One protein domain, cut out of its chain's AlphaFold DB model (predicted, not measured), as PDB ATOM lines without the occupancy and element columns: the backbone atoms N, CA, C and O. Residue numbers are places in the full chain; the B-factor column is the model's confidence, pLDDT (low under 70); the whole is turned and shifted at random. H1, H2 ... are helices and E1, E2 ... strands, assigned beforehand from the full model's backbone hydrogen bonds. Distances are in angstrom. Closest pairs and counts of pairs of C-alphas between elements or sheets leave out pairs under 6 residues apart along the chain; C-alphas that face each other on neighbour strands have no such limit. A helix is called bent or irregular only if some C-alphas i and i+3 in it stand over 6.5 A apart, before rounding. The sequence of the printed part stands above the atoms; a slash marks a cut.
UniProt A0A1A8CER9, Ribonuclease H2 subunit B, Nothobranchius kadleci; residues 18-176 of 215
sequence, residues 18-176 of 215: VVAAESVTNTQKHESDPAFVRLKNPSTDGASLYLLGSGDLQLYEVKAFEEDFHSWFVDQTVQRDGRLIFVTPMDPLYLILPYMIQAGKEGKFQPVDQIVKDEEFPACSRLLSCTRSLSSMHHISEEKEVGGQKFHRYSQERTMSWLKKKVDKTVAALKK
ATOM      1  N   VAL A  18     291.501 340.767 135.458       92.06
ATOM      2  CA  VAL A  18     290.576 341.734 134.858       92.06
ATOM      3  C   VAL A  18     291.335 342.943 134.318       92.06
ATOM      4  O   VAL A  18     292.116 343.570 135.027       92.06
ATOM      5  N   VAL A  19     291.046 343.313 133.074       93.12
ATOM      6  CA  VAL A  19     291.427 344.582 132.453       93.12
ATOM      7  C   VAL A  19     290.200 345.484 132.451       93.12
ATOM      8  O   VAL A  19     289.228 345.230 131.737       93.12
ATOM      9  N   ALA A  20     290.243 346.544 133.251       89.56
ATOM     10  CA  ALA A  20     289.159 347.508 133.388       89.56
ATOM     11  C   ALA A  20     289.665 348.937 133.169       89.56
ATOM     12  O   ALA A  20     290.830 349.246 133.414       89.56
ATOM     13  N   ALA A  21     288.779 349.820 132.706       83.44
ATOM     14  CA  ALA A  21     289.073 351.248 132.656       83.44
ATOM     15  C   ALA A  21     289.194 351.822 134.078       83.44
ATOM     16  O   ALA A  21     288.417 351.451 134.954       83.44
ATOM     17  N   GLU A  22     290.081 352.795 134.295       80.81
ATOM     18  CA  GLU A  22     290.250 353.468 135.601       80.81
ATOM     19  C   GLU A  22     288.951 354.110 136.120       80.81
ATOM     20  O   GLU A  22     288.737 354.256 137.322       80.81
ATOM     21  N   SER A  23     288.035 354.464 135.214       76.44
ATOM     22  CA  SER A  23     286.712 354.987 135.557       76.44
ATOM     23  C   SER A  23     285.825 353.986 136.301       76.44
ATOM     24  O   SER A  23     284.828 354.394 136.886       76.44
ATOM     25  N   VAL A  24     286.154 352.692 136.269       75.81
ATOM     26  CA  VAL A  24     285.467 351.645 137.038       75.81
ATOM     27  C   VAL A  24     285.824 351.734 138.523       75.81
ATOM     28  O   VAL A  24     284.973 351.483 139.369       75.81
ATOM     29  N   THR A  25     287.063 352.112 138.841       69.38
ATOM     30  CA  THR A  25     287.611 352.130 140.207       69.38
ATOM     31  C   THR A  25     287.584 353.513 140.856       69.38
ATOM     32  O   THR A  25     287.966 353.652 142.016       69.38
ATOM     33  N   ASN A  26     287.170 354.557 140.133       64.62
ATOM     34  CA  ASN A  26     287.133 355.916 140.666       64.62
ATOM     35  C   ASN A  26     285.906 356.120 141.577       64.62
ATOM     36  O   ASN A  26     284.849 356.570 141.139       64.62
ATOM     37  N   THR A  27     286.073 355.791 142.857       58.50
ATOM     38  CA  THR A  27     285.054 355.854 143.920       58.50
ATOM     39  C   THR A  27     284.827 357.259 144.492       58.50
ATOM     40  O   THR A  27     284.018 357.431 145.399       58.50
ATOM     41  N   GLN A  28     285.485 358.302 143.971       54.34
ATOM     42  CA  GLN A  28     285.537 359.625 144.616       54.34
ATOM     43  C   GLN A  28     284.208 360.416 144.668       54.34
ATOM     44  O   GLN A  28     284.223 361.570 145.093       54.34
ATOM     45  N   LYS A  29     283.061 359.872 144.229       54.94
ATOM     46  CA  LYS A  29     281.805 360.649 144.131       54.94
ATOM     47  C   LYS A  29     280.528 360.002 144.675       54.94
ATOM     48  O   LYS A  29     279.566 360.741 144.854       54.94
ATOM     49  N   HIS A  30     280.478 358.699 144.961       53.97
ATOM     50  CA  HIS A  30     279.241 358.042 145.416       53.97
ATOM     51  C   HIS A  30     279.518 356.899 146.402       53.97
ATOM     52  O   HIS A  30     280.437 356.119 146.182       53.97
ATOM     53  N   GLU A  31     278.690 356.777 147.447       57.47
ATOM     54  CA  GLU A  31     278.793 355.787 148.544       57.47
ATOM     55  C   GLU A  31     278.552 354.319 148.131       57.47
ATOM     56  O   GLU A  31     278.497 353.438 148.983       57.47
ATOM     57  N   SER A  32     278.366 354.034 146.839       68.25
ATOM     58  CA  SER A  32     278.036 352.693 146.356       68.25
ATOM     59  C   SER A  32     279.166 352.129 145.505       68.25
ATOM     60  O   SER A  32     279.577 352.732 144.508       68.25
ATOM     61  N   ASP A  33     279.653 350.960 145.909       80.25
ATOM     62  CA  ASP A  33     280.680 350.213 145.195       80.25
ATOM     63  C   ASP A  33     280.176 349.715 143.832       80.25
ATOM     64  O   ASP A  33     278.981 349.435 143.665       80.25
ATOM     65  N   PRO A  34     281.069 349.586 142.834       86.81
ATOM     66  CA  PRO A  34     280.710 348.983 141.560       86.81
ATOM     67  C   PRO A  34     280.217 347.544 141.768       86.81
ATOM     68  O   PRO A  34     280.796 346.772 142.532       86.81
ATOM     69  N   ALA A  35     279.148 347.170 141.067       90.31
ATOM     70  CA  ALA A  35     278.455 345.905 141.284       90.31
ATOM     71  C   ALA A  35     278.325 345.101 139.990       90.31
ATOM     72  O   ALA A  35     277.813 345.591 138.978       90.31
ATOM     73  N   PHE A  36     278.746 343.835 140.038       91.81
ATOM     74  CA  PHE A  36     278.472 342.883 138.969       91.81
ATOM     75  C   PHE A  36     276.996 342.485 138.998       91.81
ATOM     76  O   PHE A  36     276.465 342.086 140.034       91.81
ATOM     77  N   VAL A  37     276.334 342.577 137.849       93.44
ATOM     78  CA  VAL A  37     274.914 342.260 137.688       93.44
ATOM     79  C   VAL A  37     274.708 341.324 136.508       93.44
ATOM     80  O   VAL A  37     275.377 341.426 135.479       93.44
ATOM     81  N   ARG A  38     273.761 340.395 136.648       94.38
ATOM     82  CA  ARG A  38     273.300 339.564 135.534       94.38
ATOM     83  C   ARG A  38     272.128 340.263 134.870       94.38
ATOM     84  O   ARG A  38     271.132 340.545 135.532       94.38
ATOM     85  N   LEU A  39     272.262 340.537 133.581       93.81
ATOM     86  CA  LEU A  39     271.214 341.135 132.764       93.81
ATOM     87  C   LEU A  39     271.015 340.302 131.506       93.81
ATOM     88  O   LEU A  39     271.869 339.502 131.109       93.81
ATOM     89  N   LYS A  40     269.877 340.530 130.873       92.12
ATOM     90  CA  LYS A  40     269.511 339.928 129.608       92.12
ATOM     91  C   LYS A  40     270.434 340.397 128.482       92.12
ATOM     92  O   LYS A  40     270.683 341.591 128.327       92.12
ATOM     93  N   ASN A  41     270.965 339.463 127.699       92.00
ATOM     94  CA  ASN A  41     271.734 339.787 126.505       92.00
ATOM     95  C   ASN A  41     270.778 340.240 125.390       92.00
ATOM     96  O   ASN A  41     269.863 339.490 125.049       92.00
ATOM     97  N   PRO A  42     270.988 341.420 124.788       88.50
ATOM     98  CA  PRO A  42     270.051 341.972 123.814       88.50
ATOM     99  C   PRO A  42     270.012 341.196 122.491       88.50
ATOM    100  O   PRO A  42     269.041 341.320 121.752       88.50
ATOM    101  N   SER A  43     271.043 340.396 122.192       85.94
ATOM    102  CA  SER A  43     271.134 339.598 120.963       85.94
ATOM    103  C   SER A  43     270.715 338.138 121.161       85.94
ATOM    104  O   SER A  43     270.040 337.573 120.304       85.94
ATOM    105  N   THR A  44     271.097 337.523 122.286       86.88
ATOM    106  CA  THR A  44     270.885 336.086 122.534       86.88
ATOM    107  C   THR A  44     269.767 335.780 123.521       86.88
ATOM    108  O   THR A  44     269.519 334.608 123.786       86.88
ATOM    109  N   ASP A  45     269.138 336.794 124.119       84.44
ATOM    110  CA  ASP A  45     268.078 336.678 125.136       84.44
ATOM    111  C   ASP A  45     268.507 336.031 126.473       84.44
ATOM    112  O   ASP A  45     267.818 336.165 127.478       84.44
ATOM    113  N   GLY A  46     269.660 335.357 126.511       89.69
ATOM    114  CA  GLY A  46     270.194 334.676 127.689       89.69
ATOM    115  C   GLY A  46     270.884 335.596 128.700       89.69
ATOM    116  O   GLY A  46     271.197 336.756 128.428       89.69
ATOM    117  N   ALA A  47     271.184 335.053 129.879       92.69
ATOM    118  CA  ALA A  47     271.880 335.779 130.933       92.69
ATOM    119  C   ALA A  47     273.331 336.111 130.542       92.69
ATOM    120  O   ALA A  47     274.098 335.234 130.147       92.69
ATOM    121  N   SER A  48     273.737 337.364 130.718       94.19
ATOM    122  CA  SER A  48     275.120 337.824 130.555       94.19
ATOM    123  C   SER A  48     275.547 338.683 131.743       94.19
ATOM    124  O   SER A  48     274.709 339.247 132.452       94.19
ATOM    125  N   LEU A  49     276.855 338.731 132.000       94.25
ATOM    126  CA  LEU A  49     277.428 339.481 133.114       94.25
ATOM    127  C   LEU A  49     277.777 340.905 132.668       94.25
ATOM    128  O   LEU A  49     278.435 341.105 131.650       94.25
ATOM    129  N   TYR A  50     277.360 341.881 133.463       94.19
ATOM    130  CA  TYR A  50     277.660 343.296 133.277       94.19
ATOM    131  C   TYR A  50     278.178 343.880 134.584       94.19
ATOM    132  O   TYR A  50     277.983 343.305 135.657       94.19
ATOM    133  N   LEU A  51     278.830 345.033 134.499       92.88
ATOM    134  CA  LEU A  51     279.290 345.778 135.660       92.88
ATOM    135  C   LEU A  51     278.643 347.161 135.652       92.88
ATOM    136  O   LEU A  51     278.751 347.905 134.675       92.88
ATOM    137  N   LEU A  52     277.976 347.502 136.748       90.25
ATOM    138  CA  LEU A  52     277.516 348.858 137.013       90.25
ATOM    139  C   LEU A  52     278.588 349.568 137.835       90.25
ATOM    140  O   LEU A  52     279.032 349.052 138.859       90.25
ATOM    141  N   GLY A  53     279.038 350.725 137.353       86.94
ATOM    142  CA  GLY A  53     279.956 351.585 138.096       86.94
ATOM    143  C   GLY A  53     279.295 352.182 139.339       86.94
ATOM    144  O   GLY A  53     278.085 352.066 139.527       86.94
ATOM    145  N   SER A  54     280.085 352.864 140.168       83.69
ATOM    146  CA  SER A  54     279.589 353.488 141.398       83.69
ATOM    147  C   SER A  54     278.366 354.378 141.163       83.69
ATOM    148  O   SER A  54     278.367 355.243 140.280       83.69
ATOM    149  N   GLY A  55     277.319 354.154 141.960       78.00
ATOM    150  CA  GLY A  55     276.046 354.876 141.858       78.00
ATOM    151  C   GLY A  55     275.242 354.585 140.585       78.00
ATOM    152  O   GLY A  55     274.420 355.409 140.197       78.00
ATOM    153  N   ASP A  56     275.505 353.465 139.902       81.06
ATOM    154  CA  ASP A  56     274.822 353.029 138.675       81.06
ATOM    155  C   ASP A  56     274.901 354.021 137.512       81.06
ATOM    156  O   ASP A  56     274.127 353.955 136.561       81.06
ATOM    157  N   LEU A  57     275.868 354.940 137.544       81.31
ATOM    158  CA  LEU A  57     275.947 356.033 136.575       81.31
ATOM    159  C   LEU A  57     276.420 355.576 135.193       81.31
ATOM    160  O   LEU A  57     276.071 356.202 134.186       81.31
ATOM    161  N   GLN A  58     277.239 354.523 135.153       86.88
ATOM    162  CA  GLN A  58     277.906 354.026 133.956       86.88
ATOM    163  C   GLN A  58     277.819 352.501 133.894       86.88
ATOM    164  O   GLN A  58     278.126 351.805 134.859       86.88
ATOM    165  N   LEU A  59     277.437 352.001 132.722       91.25
ATOM    166  CA  LEU A  59     277.353 350.581 132.417       91.25
ATOM    167  C   LEU A  59     278.616 350.116 131.687       91.25
ATOM    168  O   LEU A  59     279.121 350.813 130.794       91.25
ATOM    169  N   TYR A  60     279.074 348.919 132.038       92.62
ATOM    170  CA  TYR A  60     280.166 348.223 131.382       92.62
ATOM    171  C   TYR A  60     279.762 346.790 131.024       92.62
ATOM    172  O   TYR A  60     279.102 346.093 131.798       92.62
ATOM    173  N   GLU A  61     280.191 346.346 129.851       94.19
ATOM    174  CA  GLU A  61     280.101 344.958 129.415       94.19
ATOM    175  C   GLU A  61     281.317 344.175 129.915       94.19
ATOM    176  O   GLU A  61     282.450 344.661 129.833       94.19
ATOM    177  N   VAL A  62     281.073 342.958 130.408       94.75
ATOM    178  CA  VAL A  62     282.115 342.031 130.855       94.75
ATOM    179  C   VAL A  62     282.271 340.927 129.812       94.75
ATOM    180  O   VAL A  62     281.349 340.148 129.570       94.75
ATOM    181  N   LYS A  63     283.448 340.841 129.188       93.12
ATOM    182  CA  LYS A  63     283.803 339.787 128.226       93.12
ATOM    183  C   LYS A  63     284.971 338.971 128.749       93.12
ATOM    184  O   LYS A  63     285.926 339.538 129.260       93.12
ATOM    185  N   ALA A  64     284.923 337.655 128.576       92.44
ATOM    186  CA  ALA A  64     286.060 336.784 128.841       92.44
ATOM    187  C   ALA A  64     286.727 336.398 127.517       92.44
ATOM    188  O   ALA A  64     286.058 335.944 126.590       92.44
ATOM    189  N   PHE A  65     288.037 336.590 127.438       91.25
ATOM    190  CA  PHE A  65     288.884 335.953 126.445       91.25
ATOM    191  C   PHE A  65     289.369 334.626 127.028       91.25
ATOM    192  O   PHE A  65     290.005 334.604 128.084       91.25
ATOM    193  N   GLU A  66     289.019 333.533 126.362       88.94
ATOM    194  CA  GLU A  66     289.315 332.168 126.783       88.94
ATOM    195  C   GLU A  66     289.986 331.430 125.628       88.94
ATOM    196  O   GLU A  66     289.476 331.422 124.508       88.94
ATOM    197  N   GLU A  67     291.137 330.829 125.913       87.38
ATOM    198  CA  GLU A  67     291.887 329.996 124.981       87.38
ATOM    199  C   GLU A  67     292.377 328.746 125.717       87.38
ATOM    200  O   GLU A  67     292.718 328.792 126.906       87.38
ATOM    201  N   ASP A  68     292.400 327.612 125.020       87.69
ATOM    202  CA  ASP A  68     292.757 326.331 125.619       87.69
ATOM    203  C   ASP A  68     294.202 326.327 126.140       87.69
ATOM    204  O   ASP A  68     295.100 326.935 125.562       87.69
ATOM    205  N   PHE A  69     294.438 325.588 127.227       88.50
ATOM    206  CA  PHE A  69     295.769 325.348 127.809       88.50
ATOM    207  C   PHE A  69     296.520 326.591 128.327       88.50
ATOM    208  O   PHE A  69     297.749 326.589 128.372       88.50
ATOM    209  N   HIS A  70     295.798 327.609 128.798       89.06
ATOM    210  CA  HIS A  70     296.382 328.803 129.417       89.06
ATOM    211  C   HIS A  70     296.246 328.817 130.948       89.06
ATOM    212  O   HIS A  70     295.308 328.261 131.517       89.06
ATOM    213  N   SER A  71     297.195 329.476 131.619       91.31
ATOM    214  CA  SER A  71     297.211 329.712 133.069       91.31
ATOM    215  C   SER A  71     297.968 330.999 133.389       91.31
ATOM    216  O   SER A  71     298.906 331.344 132.667       91.31
ATOM    217  N   TRP A  72     297.630 331.660 134.495       91.50
ATOM    218  CA  TRP A  72     298.328 332.863 134.949       91.50
ATOM    219  C   TRP A  72     299.312 332.555 136.075       91.50
ATOM    220  O   TRP A  72     299.009 331.799 136.998       91.50
ATOM    221  N   PHE A  73     300.476 333.198 136.026       92.12
ATOM    222  CA  PHE A  73     301.345 333.357 137.187       92.12
ATOM    223  C   PHE A  73     301.031 334.718 137.808       92.12
ATOM    224  O   PHE A  73     301.264 335.747 137.177       92.12
ATOM    225  N   VAL A  74     300.469 334.714 139.017       89.25
ATOM    226  CA  VAL A  74     300.134 335.928 139.772       89.25
ATOM    227  C   VAL A  74     300.935 335.895 141.064       89.25
ATOM    228  O   VAL A  74     300.697 335.054 141.936       89.25
ATOM    229  N   ASP A  75     301.925 336.779 141.154       89.81
ATOM    230  CA  ASP A  75     302.918 336.818 142.228       89.81
ATOM    231  C   ASP A  75     303.602 335.454 142.446       89.81
ATOM    232  O   ASP A  75     304.381 335.002 141.612       89.81
ATOM    233  N   GLN A  76     303.308 334.795 143.571       91.62
ATOM    234  CA  GLN A  76     303.843 333.483 143.958       91.62
ATOM    235  C   GLN A  76     302.826 332.347 143.759       91.62
ATOM    236  O   GLN A  76     303.011 331.240 144.266       91.62
ATOM    237  N   THR A  77     301.725 332.615 143.057       88.44
ATOM    238  CA  THR A  77     300.631 331.663 142.848       88.44
ATOM    239  C   THR A  77     300.422 331.362 141.371       88.44
ATOM    240  O   THR A  77     300.663 332.196 140.498       88.44
ATOM    241  N   VAL A  78     299.969 330.138 141.089       88.94
ATOM    242  CA  VAL A  78     299.573 329.717 139.743       88.94
ATOM    243  C   VAL A  78     298.062 329.604 139.705       88.94
ATOM    244  O   VAL A  78     297.473 328.736 140.355       88.94
ATOM    245  N   GLN A  79     297.437 330.468 138.918       88.44
ATOM    246  CA  GLN A  79     296.015 330.427 138.647       88.44
ATOM    247  C   GLN A  79     295.763 329.558 137.415       88.44
ATOM    248  O   GLN A  79     296.184 329.869 136.302       88.44
ATOM    249  N   ARG A  80     295.043 328.455 137.625       87.25
ATOM    250  CA  ARG A  80     294.694 327.512 136.555       87.25
ATOM    251  C   ARG A  80     293.731 328.113 135.531       87.25
ATOM    252  O   ARG A  80     293.769 327.710 134.377       87.25
ATOM    253  N   ASP A  81     292.844 329.003 135.966       86.75
ATOM    254  CA  ASP A  81     291.928 329.704 135.072       86.75
ATOM    255  C   ASP A  81     292.708 330.731 134.244       86.75
ATOM    256  O   ASP A  81     293.072 331.785 134.759       86.75
ATOM    257  N   GLY A  82     292.994 330.396 132.985       87.88
ATOM    258  CA  GLY A  82     293.728 331.241 132.042       87.88
ATOM    259  C   GLY A  82     292.900 332.344 131.385       87.88
ATOM    260  O   GLY A  82     293.421 333.043 130.519       87.88
ATOM    261  N   ARG A  83     291.624 332.519 131.758       91.31
ATOM    262  CA  ARG A  83     290.761 333.532 131.140       91.31
ATOM    263  C   ARG A  83     291.244 334.946 131.456       91.31
ATOM    264  O   ARG A  83     291.658 335.240 132.577       91.31
ATOM    265  N   LEU A  84     291.150 335.830 130.466       92.00
ATOM    266  CA  LEU A  84     291.377 337.265 130.619       92.00
ATOM    267  C   LEU A  84     290.044 337.998 130.506       92.00
ATOM    268  O   LEU A  84     289.397 337.957 129.462       92.00
ATOM    269  N   ILE A  85     289.627 338.674 131.571       93.38
ATOM    270  CA  ILE A  85     288.359 339.402 131.587       93.38
ATOM    271  C   ILE A  85     288.589 340.847 131.149       93.38
ATOM    272  O   ILE A  85     289.441 341.543 131.690       93.38
ATOM    273  N   PHE A  86     287.790 341.326 130.206       94.25
ATOM    274  CA  PHE A  86     287.736 342.715 129.774       94.25
ATOM    275  C   PHE A  86     286.446 343.364 130.261       94.25
ATOM    276  O   PHE A  86     285.354 342.844 130.036       94.25
ATOM    277  N   VAL A  87     286.578 344.533 130.881       93.69
ATOM    278  CA  VAL A  87     285.460 345.386 131.288       93.69
ATOM    279  C   VAL A  87     285.489 346.638 130.426       93.69
ATOM    280  O   VAL A  87     286.369 347.490 130.567       93.69
ATOM    281  N   THR A  88     284.532 346.748 129.506       92.56
ATOM    282  CA  THR A  88     284.505 347.828 128.512       92.56
ATOM    283  C   THR A  88     283.230 348.661 128.627       92.56
ATOM    284  O   THR A  88     282.173 348.107 128.918       92.56
ATOM    285  N   PRO A  89     283.284 349.995 128.448       91.31
ATOM    286  CA  PRO A  89     282.088 350.828 128.529       91.31
ATOM    287  C   PRO A  89     281.043 350.417 127.489       91.31
ATOM    288  O   PRO A  89     281.362 350.312 126.304       91.31
ATOM    289  N   MET A  90     279.791 350.268 127.920       90.00
ATOM    290  CA  MET A  90     278.673 349.885 127.059       90.00
ATOM    291  C   MET A  90     277.601 350.978 127.036       90.00
ATOM    292  O   MET A  90     277.402 351.700 128.016       90.00
ATOM    293  N   ASP A  91     276.903 351.121 125.906       90.38
ATOM    294  CA  ASP A  91     275.726 351.989 125.827       90.38
ATOM    295  C   ASP A  91     274.490 351.257 126.390       90.38
ATOM    296  O   ASP A  91     274.090 350.241 125.815       90.38
ATOM    297  N   PRO A  92     273.857 351.762 127.468       90.88
ATOM    298  CA  PRO A  92     272.692 351.122 128.079       90.88
ATOM    299  C   PRO A  92     271.476 351.039 127.149       90.88
ATOM    300  O   PRO A  92     270.611 350.193 127.370       90.88
ATOM    301  N   LEU A  93     271.400 351.855 126.088       91.06
ATOM    302  CA  LEU A  93     270.300 351.779 125.125       91.06
ATOM    303  C   LEU A  93     270.198 350.410 124.451       91.06
ATOM    304  O   LEU A  93     269.085 349.983 124.162       91.06
ATOM    305  N   TYR A  94     271.314 349.701 124.239       92.12
ATOM    306  CA  TYR A  94     271.265 348.349 123.676       92.12
ATOM    307  C   TYR A  94     270.530 347.368 124.593       92.12
ATOM    308  O   TYR A  94     269.797 346.526 124.091       92.12
ATOM    309  N   LEU A  95     270.665 347.502 125.918       92.25
ATOM    310  CA  LEU A  95     269.959 346.653 126.885       92.25
ATOM    311  C   LEU A  95     268.493 347.055 127.064       92.25
ATOM    312  O   LEU A  95     267.653 346.205 127.334       92.25
ATOM    313  N   ILE A  96     268.173 348.341 126.904       91.56
ATOM    314  CA  ILE A  96     266.801 348.862 127.025       91.56
ATOM    315  C   ILE A  96     265.973 348.559 125.768       91.56
ATOM    316  O   ILE A  96     264.758 348.367 125.842       91.56
ATOM    317  N   LEU A  97     266.618 348.505 124.602       91.94
ATOM    318  CA  LEU A  97     265.958 348.358 123.309       91.94
ATOM    319  C   LEU A  97     265.041 347.116 123.203       91.94
ATOM    320  O   LEU A  97     263.910 347.293 122.751       91.94
ATOM    321  N   PRO A  98     265.431 345.900 123.642       91.31
ATOM    322  CA  PRO A  98     264.540 344.737 123.633       91.31
ATOM    323  C   PRO A  98     263.235 344.963 124.412       91.31
ATOM    324  O   PRO A  98     262.157 344.632 123.915       91.31
ATOM    325  N   TYR A  99     263.316 345.595 125.588       91.25
ATOM    326  CA  TYR A  99     262.147 345.929 126.410       91.25
ATOM    327  C   TYR A  99     261.239 346.944 125.706       91.25
ATOM    328  O   TYR A  99     260.022 346.767 125.648       91.25
ATOM    329  N   MET A 100     261.833 347.964 125.080       90.62
ATOM    330  CA  MET A 100     261.100 348.952 124.283       90.62
ATOM    331  C   MET A 100     260.392 348.320 123.082       90.62
ATOM    332  O   MET A 100     259.235 348.642 122.823       90.62
ATOM    333  N   ILE A 101     261.055 347.419 122.352       91.44
ATOM    334  CA  ILE A 101     260.460 346.715 121.206       91.44
ATOM    335  C   ILE A 101     259.275 345.859 121.667       91.44
ATOM    336  O   ILE A 101     258.229 345.860 121.015       91.44
ATOM    337  N   GLN A 102     259.414 345.163 122.799       90.19
ATOM    338  CA  GLN A 102     258.346 344.346 123.368       90.19
ATOM    339  C   GLN A 102     257.136 345.201 123.773       90.19
ATOM    340  O   GLN A 102     256.023 344.899 123.344       90.19
ATOM    341  N   ALA A 103     257.345 346.299 124.506       89.38
ATOM    342  CA  ALA A 103     256.279 347.238 124.874       89.38
ATOM    343  C   ALA A 103     255.668 347.945 123.646       89.38
ATOM    344  O   ALA A 103     254.472 348.233 123.599       89.38
ATOM    345  N   GLY A 104     256.473 348.174 122.604       87.19
ATOM    346  CA  GLY A 104     256.046 348.759 121.335       87.19
ATOM    347  C   GLY A 104     254.972 347.953 120.603       87.19
ATOM    348  O   GLY A 104     254.177 348.548 119.877       87.19
ATOM    349  N   LYS A 105     254.879 346.635 120.839       89.19
ATOM    350  CA  LYS A 105     253.814 345.778 120.280       89.19
ATOM    351  C   LYS A 105     252.420 346.202 120.741       89.19
ATOM    352  O   LYS A 105     251.455 346.014 120.007       89.19
ATOM    353  N   GLU A 106     252.311 346.800 121.925       85.94
ATOM    354  CA  GLU A 106     251.045 347.321 122.444       85.94
ATOM    355  C   GLU A 106     250.680 348.694 121.858       85.94
ATOM    356  O   GLU A 106     249.531 349.121 121.959       85.94
ATOM    357  N   GLY A 107     251.645 349.413 121.269       83.19
ATOM    358  CA  GLY A 107     251.448 350.726 120.643       83.19
ATOM    359  C   GLY A 107     251.121 351.877 121.607       83.19
ATOM    360  O   GLY A 107     250.809 352.984 121.156       83.19
ATOM    361  N   LYS A 108     251.184 351.641 122.923       88.56
ATOM    362  CA  LYS A 108     250.815 352.601 123.974       88.56
ATOM    363  C   LYS A 108     252.013 353.416 124.465       88.56
ATOM    364  O   LYS A 108     253.162 353.005 124.345       88.56
ATOM    365  N   PHE A 109     251.711 354.578 125.037       89.81
ATOM    366  CA  PHE A 109     252.661 355.382 125.799       89.81
ATOM    367  C   PHE A 109     252.680 354.872 127.241       89.81
ATOM    368  O   PHE A 109     251.634 354.847 127.887       89.81
ATOM    369  N   GLN A 110     253.846 354.452 127.726       89.69
ATOM    370  CA  GLN A 110     254.016 353.882 129.066       89.69
ATOM    371  C   GLN A 110     255.177 354.571 129.798       89.69
ATOM    372  O   GLN A 110     256.109 355.051 129.146       89.69
ATOM    373  N   PRO A 111     255.135 354.670 131.136       90.44
ATOM    374  CA  PRO A 111     256.271 355.159 131.906       90.44
ATOM    375  C   PRO A 111     257.443 354.181 131.801       90.44
ATOM    376  O   PRO A 111     257.254 352.968 131.699       90.44
ATOM    377  N   VAL A 112     258.668 354.705 131.834       87.19
ATOM    378  CA  VAL A 112     259.874 353.899 131.604       87.19
ATOM    379  C   VAL A 112     260.048 352.776 132.634       87.19
ATOM    380  O   VAL A 112     260.445 351.672 132.266       87.19
ATOM    381  N   ASP A 113     259.656 353.018 133.887       87.62
ATOM    382  CA  ASP A 113     259.704 352.033 134.973       87.62
ATOM    383  C   ASP A 113     258.792 350.825 134.718       87.62
ATOM    384  O   ASP A 113     259.047 349.726 135.206       87.62
ATOM    385  N   GLN A 114     257.722 351.015 133.938       88.19
ATOM    386  CA  GLN A 114     256.832 349.931 133.528       88.19
ATOM    387  C   GLN A 114     257.398 349.156 132.334       88.19
ATOM    388  O   GLN A 114     257.170 347.953 132.234       88.19
ATOM    389  N   ILE A 115     258.129 349.832 131.445       88.56
ATOM    390  CA  ILE A 115     258.710 349.217 130.247       88.56
ATOM    391  C   ILE A 115     259.925 348.358 130.614       88.56
ATOM    392  O   ILE A 115     260.031 347.218 130.166       88.56
ATOM    393  N   VAL A 116     260.847 348.887 131.423       88.25
ATOM    394  CA  VAL A 116     262.088 348.198 131.816       88.25
ATOM    395  C   VAL A 116     261.847 347.406 133.100       88.25
ATOM    396  O   VAL A 116     262.357 347.732 134.170       88.25
ATOM    397  N   LYS A 117     261.023 346.363 132.981       87.12
ATOM    398  CA  LYS A 117     260.714 345.442 134.072       87.12
ATOM    399  C   LYS A 117     260.892 344.003 133.613       87.12
ATOM    400  O   LYS A 117     260.306 343.578 132.622       87.12
ATOM    401  N   ASP A 118     261.683 343.258 134.371       88.75
ATOM    402  CA  ASP A 118     262.011 341.865 134.095       88.75
ATOM    403  C   ASP A 118     262.071 341.093 135.418       88.75
ATOM    404  O   ASP A 118     262.815 341.471 136.326       88.75
ATOM    405  N   GLU A 119     261.245 340.053 135.550       88.56
ATOM    406  CA  GLU A 119     261.189 339.218 136.758       88.56
ATOM    407  C   GLU A 119     262.383 338.259 136.847       88.56
ATOM    408  O   GLU A 119     262.838 337.950 137.947       88.56
ATOM    409  N   GLU A 120     262.925 337.830 135.704       88.88
ATOM    410  CA  GLU A 120     264.104 336.963 135.642       88.88
ATOM    411  C   GLU A 120     265.389 337.770 135.886       88.88
ATOM    412  O   GLU A 120     266.333 337.287 136.519       88.88
ATOM    413  N   PHE A 121     265.404 339.035 135.450       90.31
ATOM    414  CA  PHE A 121     266.540 339.949 135.587       90.31
ATOM    415  C   PHE A 121     266.169 341.242 136.337       90.31
ATOM    416  O   PHE A 121     266.165 342.323 135.742       90.31
ATOM    417  N   PRO A 122     265.950 341.202 137.668       88.56
ATOM    418  CA  PRO A 122     265.463 342.357 138.437       88.56
ATOM    419  C   PRO A 122     266.427 343.557 138.447       88.56
ATOM    420  O   PRO A 122     266.017 344.702 138.655       88.56
ATOM    421  N   ALA A 123     267.714 343.318 138.176       87.94
ATOM    422  CA  ALA A 123     268.731 344.359 138.072       87.94
ATOM    423  C   ALA A 123     268.535 345.295 136.862       87.94
ATOM    424  O   ALA A 123     269.193 346.332 136.803       87.94
ATOM    425  N   CYS A 124     267.635 344.980 135.919       88.00
ATOM    426  CA  CYS A 124     267.317 345.852 134.783       88.00
ATOM    427  C   CYS A 124     266.795 347.232 135.215       88.00
ATOM    428  O   CYS A 124     267.096 348.225 134.558       88.00
ATOM    429  N   SER A 125     266.110 347.316 136.358       86.69
ATOM    430  CA  SER A 125     265.633 348.576 136.950       86.69
ATOM    431  C   SER A 125     266.764 349.588 137.183       86.69
ATOM    432  O   SER A 125     266.598 350.780 136.934       86.69
ATOM    433  N   ARG A 126     267.959 349.111 137.557       88.75
ATOM    434  CA  ARG A 126     269.150 349.946 137.785       88.75
ATOM    435  C   ARG A 126     269.674 350.603 136.505       88.75
ATOM    436  O   ARG A 126     270.349 351.625 136.574       88.75
ATOM    437  N   LEU A 127     269.326 350.082 135.323       86.12
ATOM    438  CA  LEU A 127     269.691 350.702 134.040       86.12
ATOM    439  C   LEU A 127     269.052 352.083 133.862       86.12
ATOM    440  O   LEU A 127     269.585 352.920 133.129       86.12
ATOM    441  N   LEU A 128     267.927 352.343 134.530       84.56
ATOM    442  CA  LEU A 128     267.244 353.637 134.505       84.56
ATOM    443  C   LEU A 128     268.007 354.709 135.292       84.56
ATOM    444  O   LEU A 128     267.905 355.889 134.972       84.56
ATOM    445  N   SER A 129     268.826 354.304 136.264       81.06
ATOM    446  CA  SER A 129     269.682 355.201 137.046       81.06
ATOM    447  C   SER A 129     270.935 355.650 136.286       81.06
ATOM    448  O   SER A 129     271.575 356.631 136.669       81.06
ATOM    449  N   CYS A 130     271.278 354.989 135.174       80.38
ATOM    450  CA  CYS A 130     272.397 355.403 134.336       80.38
ATOM    451  C   CYS A 130     272.155 356.805 133.762       80.38
ATOM    452  O   CYS A 130     271.259 357.022 132.955       80.38
ATOM    453  N   THR A 131     273.041 357.753 134.071       65.50
ATOM    454  CA  THR A 131     272.980 359.138 133.551       65.50
ATOM    455  C   THR A 131     272.776 359.217 132.035       65.50
ATOM    456  O   THR A 131     272.093 360.101 131.525       65.50
ATOM    457  N   ARG A 132     273.347 358.260 131.297       66.06
ATOM    458  CA  ARG A 132     273.250 358.186 129.838       66.06
ATOM    459  C   ARG A 132     271.962 357.551 129.324       66.06
ATOM    460  O   ARG A 132     271.612 357.843 128.183       66.06
ATOM    461  N   SER A 133     271.274 356.708 130.095       68.81
ATOM    462  CA  SER A 133     270.073 356.012 129.617       68.81
ATOM    463  C   SER A 133     268.911 356.987 129.447       68.81
ATOM    464  O   SER A 133     268.373 357.096 128.345       68.81
ATOM    465  N   LEU A 134     268.609 357.784 130.478       66.94
ATOM    466  CA  LEU A 134     267.525 358.771 130.451       66.94
ATOM    467  C   LEU A 134     267.767 359.860 129.404       66.94
ATOM    468  O   LEU A 134     266.894 360.143 128.586       66.94
ATOM    469  N   SER A 135     268.972 360.436 129.359       72.62
ATOM    470  CA  SER A 135     269.284 361.481 128.377       72.62
ATOM    471  C   SER A 135     269.285 360.972 126.939       72.62
ATOM    472  O   SER A 135     269.086 361.771 126.032       72.62
ATOM    473  N   SER A 136     269.501 359.676 126.704       80.06
ATOM    474  CA  SER A 136     269.579 359.116 125.350       80.06
ATOM    475  C   SER A 136     268.286 358.431 124.901       80.06
ATOM    476  O   SER A 136     268.215 358.004 123.750       80.06
ATOM    477  N   MET A 137     267.262 358.355 125.754       83.81
ATOM    478  CA  MET A 137     266.021 357.612 125.502       83.81
ATOM    479  C   MET A 137     265.224 358.128 124.294       83.81
ATOM    480  O   MET A 137     264.644 357.342 123.537       83.81
ATOM    481  N   HIS A 138     265.288 359.435 124.042       86.69
ATOM    482  CA  HIS A 138     264.697 360.085 122.873       86.69
ATOM    483  C   HIS A 138     265.230 359.560 121.525       86.69
ATOM    484  O   HIS A 138     264.590 359.771 120.495       86.69
ATOM    485  N   HIS A 139     266.382 358.874 121.498       88.75
ATOM    486  CA  HIS A 139     266.945 358.292 120.274       88.75
ATOM    487  C   HIS A 139     266.241 357.014 119.809       88.75
ATOM    488  O   HIS A 139     266.377 356.659 118.643       88.75
ATOM    489  N   ILE A 140     265.527 356.311 120.691       90.50
ATOM    490  CA  ILE A 140     264.847 355.039 120.371       90.50
ATOM    491  C   ILE A 140     263.333 355.108 120.603       90.50
ATOM    492  O   ILE A 140     262.583 354.231 120.172       90.50
ATOM    493  N   SER A 141     262.867 356.159 121.282       89.56
ATOM    494  CA  SER A 141     261.470 356.334 121.669       89.56
ATOM    495  C   SER A 141     260.961 357.746 121.388       89.56
ATOM    496  O   SER A 141     261.727 358.705 121.290       89.56
ATOM    497  N   GLU A 142     259.648 357.857 121.229       90.69
ATOM    498  CA  GLU A 142     258.895 359.102 121.283       90.69
ATOM    499  C   GLU A 142     258.486 359.388 122.722       90.69
ATOM    500  O   GLU A 142     257.950 358.515 123.405       90.69
ATOM    501  N   GLU A 143     258.708 360.624 123.155       90.12
ATOM    502  CA  GLU A 143     258.406 361.076 124.509       90.12
ATOM    503  C   GLU A 143     257.160 361.962 124.484       90.12
ATOM    504  O   GLU A 143     257.019 362.835 123.623       90.12
ATOM    505  N   LYS A 144     256.254 361.743 125.435       90.12
ATOM    506  CA  LYS A 144     255.135 362.637 125.737       90.12
ATOM    507  C   LYS A 144     255.137 362.945 127.217       90.12
ATOM    508  O   LYS A 144     255.248 362.038 128.034       90.12
ATOM    509  N   GLU A 145     254.970 364.211 127.555       89.50
ATOM    510  CA  GLU A 145     254.853 364.644 128.940       89.50
ATOM    511  C   GLU A 145     253.395 364.976 129.249       89.50
ATOM    512  O   GLU A 145     252.762 365.753 128.533       89.50
ATOM    513  N   VAL A 146     252.851 364.356 130.294       86.81
ATOM    514  CA  VAL A 146     251.491 364.611 130.781       86.81
ATOM    515  C   VAL A 146     251.560 364.719 132.299       86.81
ATOM    516  O   VAL A 146     251.983 363.781 132.966       86.81
ATOM    517  N   GLY A 147     251.174 365.873 132.851       81.81
ATOM    518  CA  GLY A 147     251.154 366.087 134.303       81.81
ATOM    519  C   GLY A 147     252.527 366.004 134.986       81.81
ATOM    520  O   GLY A 147     252.597 365.578 136.133       81.81
ATOM    521  N   GLY A 148     253.614 366.360 134.289       82.69
ATOM    522  CA  GLY A 148     254.989 366.286 134.809       82.69
ATOM    523  C   GLY A 148     255.616 364.887 134.766       82.69
ATOM    524  O   GLY A 148     256.762 364.715 135.177       82.69
ATOM    525  N   GLN A 149     254.895 363.887 134.247       84.81
ATOM    526  CA  GLN A 149     255.410 362.540 134.031       84.81
ATOM    527  C   GLN A 149     255.679 362.299 132.545       84.81
ATOM    528  O   GLN A 149     254.864 362.633 131.681       84.81
ATOM    529  N   LYS A 150     256.836 361.699 132.252       88.38
ATOM    530  CA  LYS A 150     257.233 361.325 130.894       88.38
ATOM    531  C   LYS A 150     256.764 359.916 130.566       88.38
ATOM    532  O   LYS A 150     257.001 358.970 131.315       88.38
ATOM    533  N   PHE A 151     256.133 359.790 129.412       89.88
ATOM    534  CA  PHE A 151     255.705 358.534 128.832       89.88
ATOM    535  C   PHE A 151     256.457 358.300 127.531       89.88
ATOM    536  O   PHE A 151     256.598 359.207 126.708       89.88
ATOM    537  N   HIS A 152     256.895 357.066 127.333       90.81
ATOM    538  CA  HIS A 152     257.702 356.656 126.199       90.81
ATOM    539  C   HIS A 152     256.924 355.677 125.327       90.81
ATOM    540  O   HIS A 152     256.191 354.816 125.817       90.81
ATOM    541  N   ARG A 153     257.094 355.809 124.013       92.19
ATOM    542  CA  ARG A 153     256.613 354.852 123.015       92.19
ATOM    543  C   ARG A 153     257.749 354.501 122.070       92.19
ATOM    544  O   ARG A 153     258.431 355.393 121.577       92.19
ATOM    545  N   TYR A 154     257.956 353.219 121.800       93.94
ATOM    546  CA  TYR A 154     258.984 352.782 120.855       93.94
ATOM    547  C   TYR A 154     258.764 353.379 119.458       93.94
ATOM    548  O   TYR A 154     257.640 353.401 118.956       93.94
ATOM    549  N   SER A 155     259.848 353.844 118.831       93.12
ATOM    550  CA  SER A 155     259.834 354.373 117.468       93.12
ATOM    551  C   SER A 155     260.924 353.699 116.638       93.12
ATOM    552  O   SER A 155     262.126 353.882 116.866       93.12
ATOM    553  N   GLN A 156     260.501 352.910 115.650       93.19
ATOM    554  CA  GLN A 156     261.416 352.181 114.772       93.19
ATOM    555  C   GLN A 156     262.286 353.131 113.938       93.19
ATOM    556  O   GLN A 156     263.480 352.894 113.786       93.19
ATOM    557  N   GLU A 157     261.725 354.235 113.441       93.50
ATOM    558  CA  GLU A 157     262.452 355.217 112.625       93.50
ATOM    559  C   GLU A 157     263.615 355.863 113.395       93.50
ATOM    560  O   GLU A 157     264.746 355.954 112.895       93.50
ATOM    561  N   ARG A 158     263.359 356.258 114.651       93.69
ATOM    562  CA  ARG A 158     264.381 356.829 115.537       93.69
ATOM    563  C   ARG A 158     265.469 355.805 115.841       93.69
ATOM    564  O   ARG A 158     266.651 356.101 115.659       93.69
ATOM    565  N   THR A 159     265.064 354.581 116.181       94.25
ATOM    566  CA  THR A 159     265.976 353.457 116.430       94.25
ATOM    567  C   THR A 159     266.890 353.188 115.236       94.25
ATOM    568  O   THR A 159     268.104 353.102 115.407       94.25
ATOM    569  N   MET A 160     266.351 353.132 114.016       95.06
ATOM    570  CA  MET A 160     267.150 352.922 112.802       95.06
ATOM    571  C   MET A 160     268.142 354.062 112.557       95.06
ATOM    572  O   MET A 160     269.304 353.824 112.224       95.06
ATOM    573  N   SER A 161     267.715 355.307 112.774       95.31
ATOM    574  CA  SER A 161     268.589 356.478 112.663       95.31
ATOM    575  C   SER A 161     269.715 356.460 113.703       95.31
ATOM    576  O   SER A 161     270.853 356.831 113.404       95.31
ATOM    577  N   TRP A 162     269.418 356.019 114.925       94.62
ATOM    578  CA  TRP A 162     270.399 355.844 115.992       94.62
ATOM    579  C   TRP A 162     271.395 354.720 115.679       94.62
ATOM    580  O   TRP A 162     272.603 354.954 115.758       94.62
ATOM    581  N   LEU A 163     270.915 353.551 115.242       94.50
ATOM    582  CA  LEU A 163     271.756 352.419 114.841       94.50
ATOM    583  C   LEU A 163     272.687 352.790 113.685       94.50
ATOM    584  O   LEU A 163     273.882 352.515 113.757       94.50
ATOM    585  N   LYS A 164     272.191 353.506 112.669       95.19
ATOM    586  CA  LYS A 164     273.031 354.002 111.569       95.19
ATOM    587  C   LYS A 164     274.197 354.849 112.090       95.19
ATOM    588  O   LYS A 164     275.349 354.585 111.763       95.19
ATOM    589  N   LYS A 165     273.924 355.796 112.998       94.56
ATOM    590  CA  LYS A 165     274.970 356.615 113.640       94.56
ATOM    591  C   LYS A 165     275.953 355.781 114.467       94.56
ATOM    592  O   LYS A 165     277.112 356.174 114.603       94.56
ATOM    593  N   LYS A 166     275.510 354.676 115.076       93.75
ATOM    594  CA  LYS A 166     276.385 353.752 115.814       93.75
ATOM    595  C   LYS A 166     277.321 353.006 114.869       93.75
ATOM    596  O   LYS A 166     278.523 353.019 115.121       93.75
ATOM    597  N   VAL A 167     276.800 352.476 113.764       94.69
ATOM    598  CA  VAL A 167     277.594 351.831 112.709       94.69
ATOM    599  C   VAL A 167     278.631 352.803 112.147       94.69
ATOM    600  O   VAL A 167     279.816 352.486 112.132       94.69
ATOM    601  N   ASP A 168     278.235 354.030 111.800       94.25
ATOM    602  CA  ASP A 168     279.160 355.045 111.275       94.25
ATOM    603  C   ASP A 168     280.321 355.339 112.247       94.25
ATOM    604  O   ASP A 168     281.483 355.465 111.841       94.25
ATOM    605  N   LYS A 169     280.034 355.397 113.556       93.06
ATOM    606  CA  LYS A 169     281.053 355.571 114.605       93.06
ATOM    607  C   LYS A 169     282.001 354.375 114.687       93.06
ATOM    608  O   LYS A 169     283.214 354.580 114.773       93.06
ATOM    609  N   THR A 170     281.479 353.151 114.639       91.75
ATOM    610  CA  THR A 170     282.290 351.923 114.649       91.75
ATOM    611  C   THR A 170     283.177 351.852 113.408       91.75
ATOM    612  O   THR A 170     284.392 351.691 113.518       91.75
ATOM    613  N   VAL A 171     282.615 352.122 112.231       91.06
ATOM    614  CA  VAL A 171     283.325 352.225 110.950       91.06
ATOM    615  C   VAL A 171     284.492 353.210 111.029       91.06
ATOM    616  O   VAL A 171     285.583 352.891 110.538       91.06
ATOM    617  N   ALA A 172     284.284 354.388 111.621       92.38
ATOM    618  CA  ALA A 172     285.324 355.396 111.807       92.38
ATOM    619  C   ALA A 172     286.413 354.932 112.792       92.38
ATOM    620  O   ALA A 172     287.604 355.103 112.521       92.38
ATOM    621  N   ALA A 173     286.026 354.293 113.899       90.88
ATOM    622  CA  ALA A 173     286.962 353.748 114.880       90.88
ATOM    623  C   ALA A 173     287.832 352.623 114.291       90.88
ATOM    624  O   ALA A 173     289.048 352.626 114.489       90.88
ATOM    625  N   LEU A 174     287.239 351.711 113.512       88.69
ATOM    626  CA  LEU A 174     287.944 350.625 112.825       88.69
ATOM    627  C   LEU A 174     288.954 351.162 111.804       88.69
ATOM    628  O   LEU A 174     290.094 350.697 111.767       88.69
ATOM    629  N   LYS A 175     288.567 352.187 111.026       88.94
ATOM    630  CA  LYS A 175     289.474 352.885 110.097       88.94
ATOM    631  C   LYS A 175     290.653 353.513 110.847       88.94
ATOM    632  O   LYS A 175     291.795 353.313 110.455       88.94
ATOM    633  N   LYS A 176     290.392 354.214 111.956       91.50
ATOM    634  CA  LYS A 176     291.435 354.858 112.773       91.50
ATOM    635  C   LYS A 176     292.410 353.850 113.391       91.50
ATOM    636  O   LYS A 176     293.597 354.136 113.488       91.50
TER     637      LYS A 176
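AT A GLANCE: This is residues 18 to 176 of the 215 residues of the protein "Ribonuclease H2 subunit B" of Nothobranchius kadleci (UniProt A0A1A8CER9). A strongly twisted five-stranded sheet stands between the small hairpin E5 and E6 at one end of an elongated domain and four shorter helices, H1 to H4, with the hairpin E8 and E9 at the other. From that second end the long helix H5 folds back without reaching the sheet, and its residues 164 to 176 stick out. The printed part has 159 residues, in the order E1 E2 E3 E4 E5 E6 E7 H1 H2 H3 H4 E8 E9 H5; the class is mixed, and so is the sheet, E1 E7 E4 E3 E2. It is only just loose, close to compact, with a radius of gyration of the C-alphas of 18.3 A, and spans 62 by 40 by 30 A.

HOW THE PARTS SIT: The sheet runs E1, residues 18 to 20, E7, 84 to 89, E4, 59 to 65, E3, 47 to 52, and E2, 35 to 40. E1 and E7 are parallel, with N 19 and O 85 within hydrogen-bond range at 2.8 A; E7 and E4 are antiparallel, with N 63 and O 86 at 2.9 A. E2, E3 and E4 form a meander, each strand the antiparallel neighbour of the one before, with N 37 and O 50 at 2.8 A and N 60 and O 51 at 2.8 A. H3, residues 122 to 129, is on the sheet at a height of 8.0 A; its closest C-alphas to E2 are Cys 124 and Leu 39, 6.4 A. The hairpin E5, 72 to 74, and E6, 77 to 79, has N 72 and O 79 at 2.9 A. H1, 93 to 104, only just touches H4, 131 to 139, with 3 pairs of C-alphas within 8 A, the closest Leu 93 and Ser 133, 6.2 A. H2, 112 to 115, only just touches H3, also with 3 pairs, the closest Asp 113 and Ser 125, 7.1 A. In the hairpin E8, 141 to 146, and E9, 149 to 154, N 144 and O 151 are 2.9 A apart. H5, 156 to 176, touches H4 with residues 158 to 162 alone, the closest C-alphas being Arg 158 and His 139, 5.6 A, at a steep tilt of 63 degrees, opposite ways. Every O i to N i+4 pair is within range in H5, 6 of 8 in H1, 0 of 4 in H3 and 2 of 5 in H4, where O i to N i+3 gives 5 of 5 in H3 and 3 of 6 in H4; H2 is too short for an i+4 pair.

IN THESE COORDINATES: E1 begins at C-alpha 18, (290.576, 341.734, 134.858). E4 is 19.6 A long, and H5 30.2 A, ending at C-alpha 176, (291.435, 354.858, 112.773). H4 is irregular, with C-alphas 135 and 138 7.3 A apart, and H1 only just, with C-alphas 95 and 98 6.6 A apart.

THE WHOLE: The two C-alphas farthest apart, of Gln 76 and Gly 147, are 62.7 A apart. The printed part has no cut; the link E1 to E2 is long. Residues 25 to 32 and 131 to 134 have pLDDT under 70.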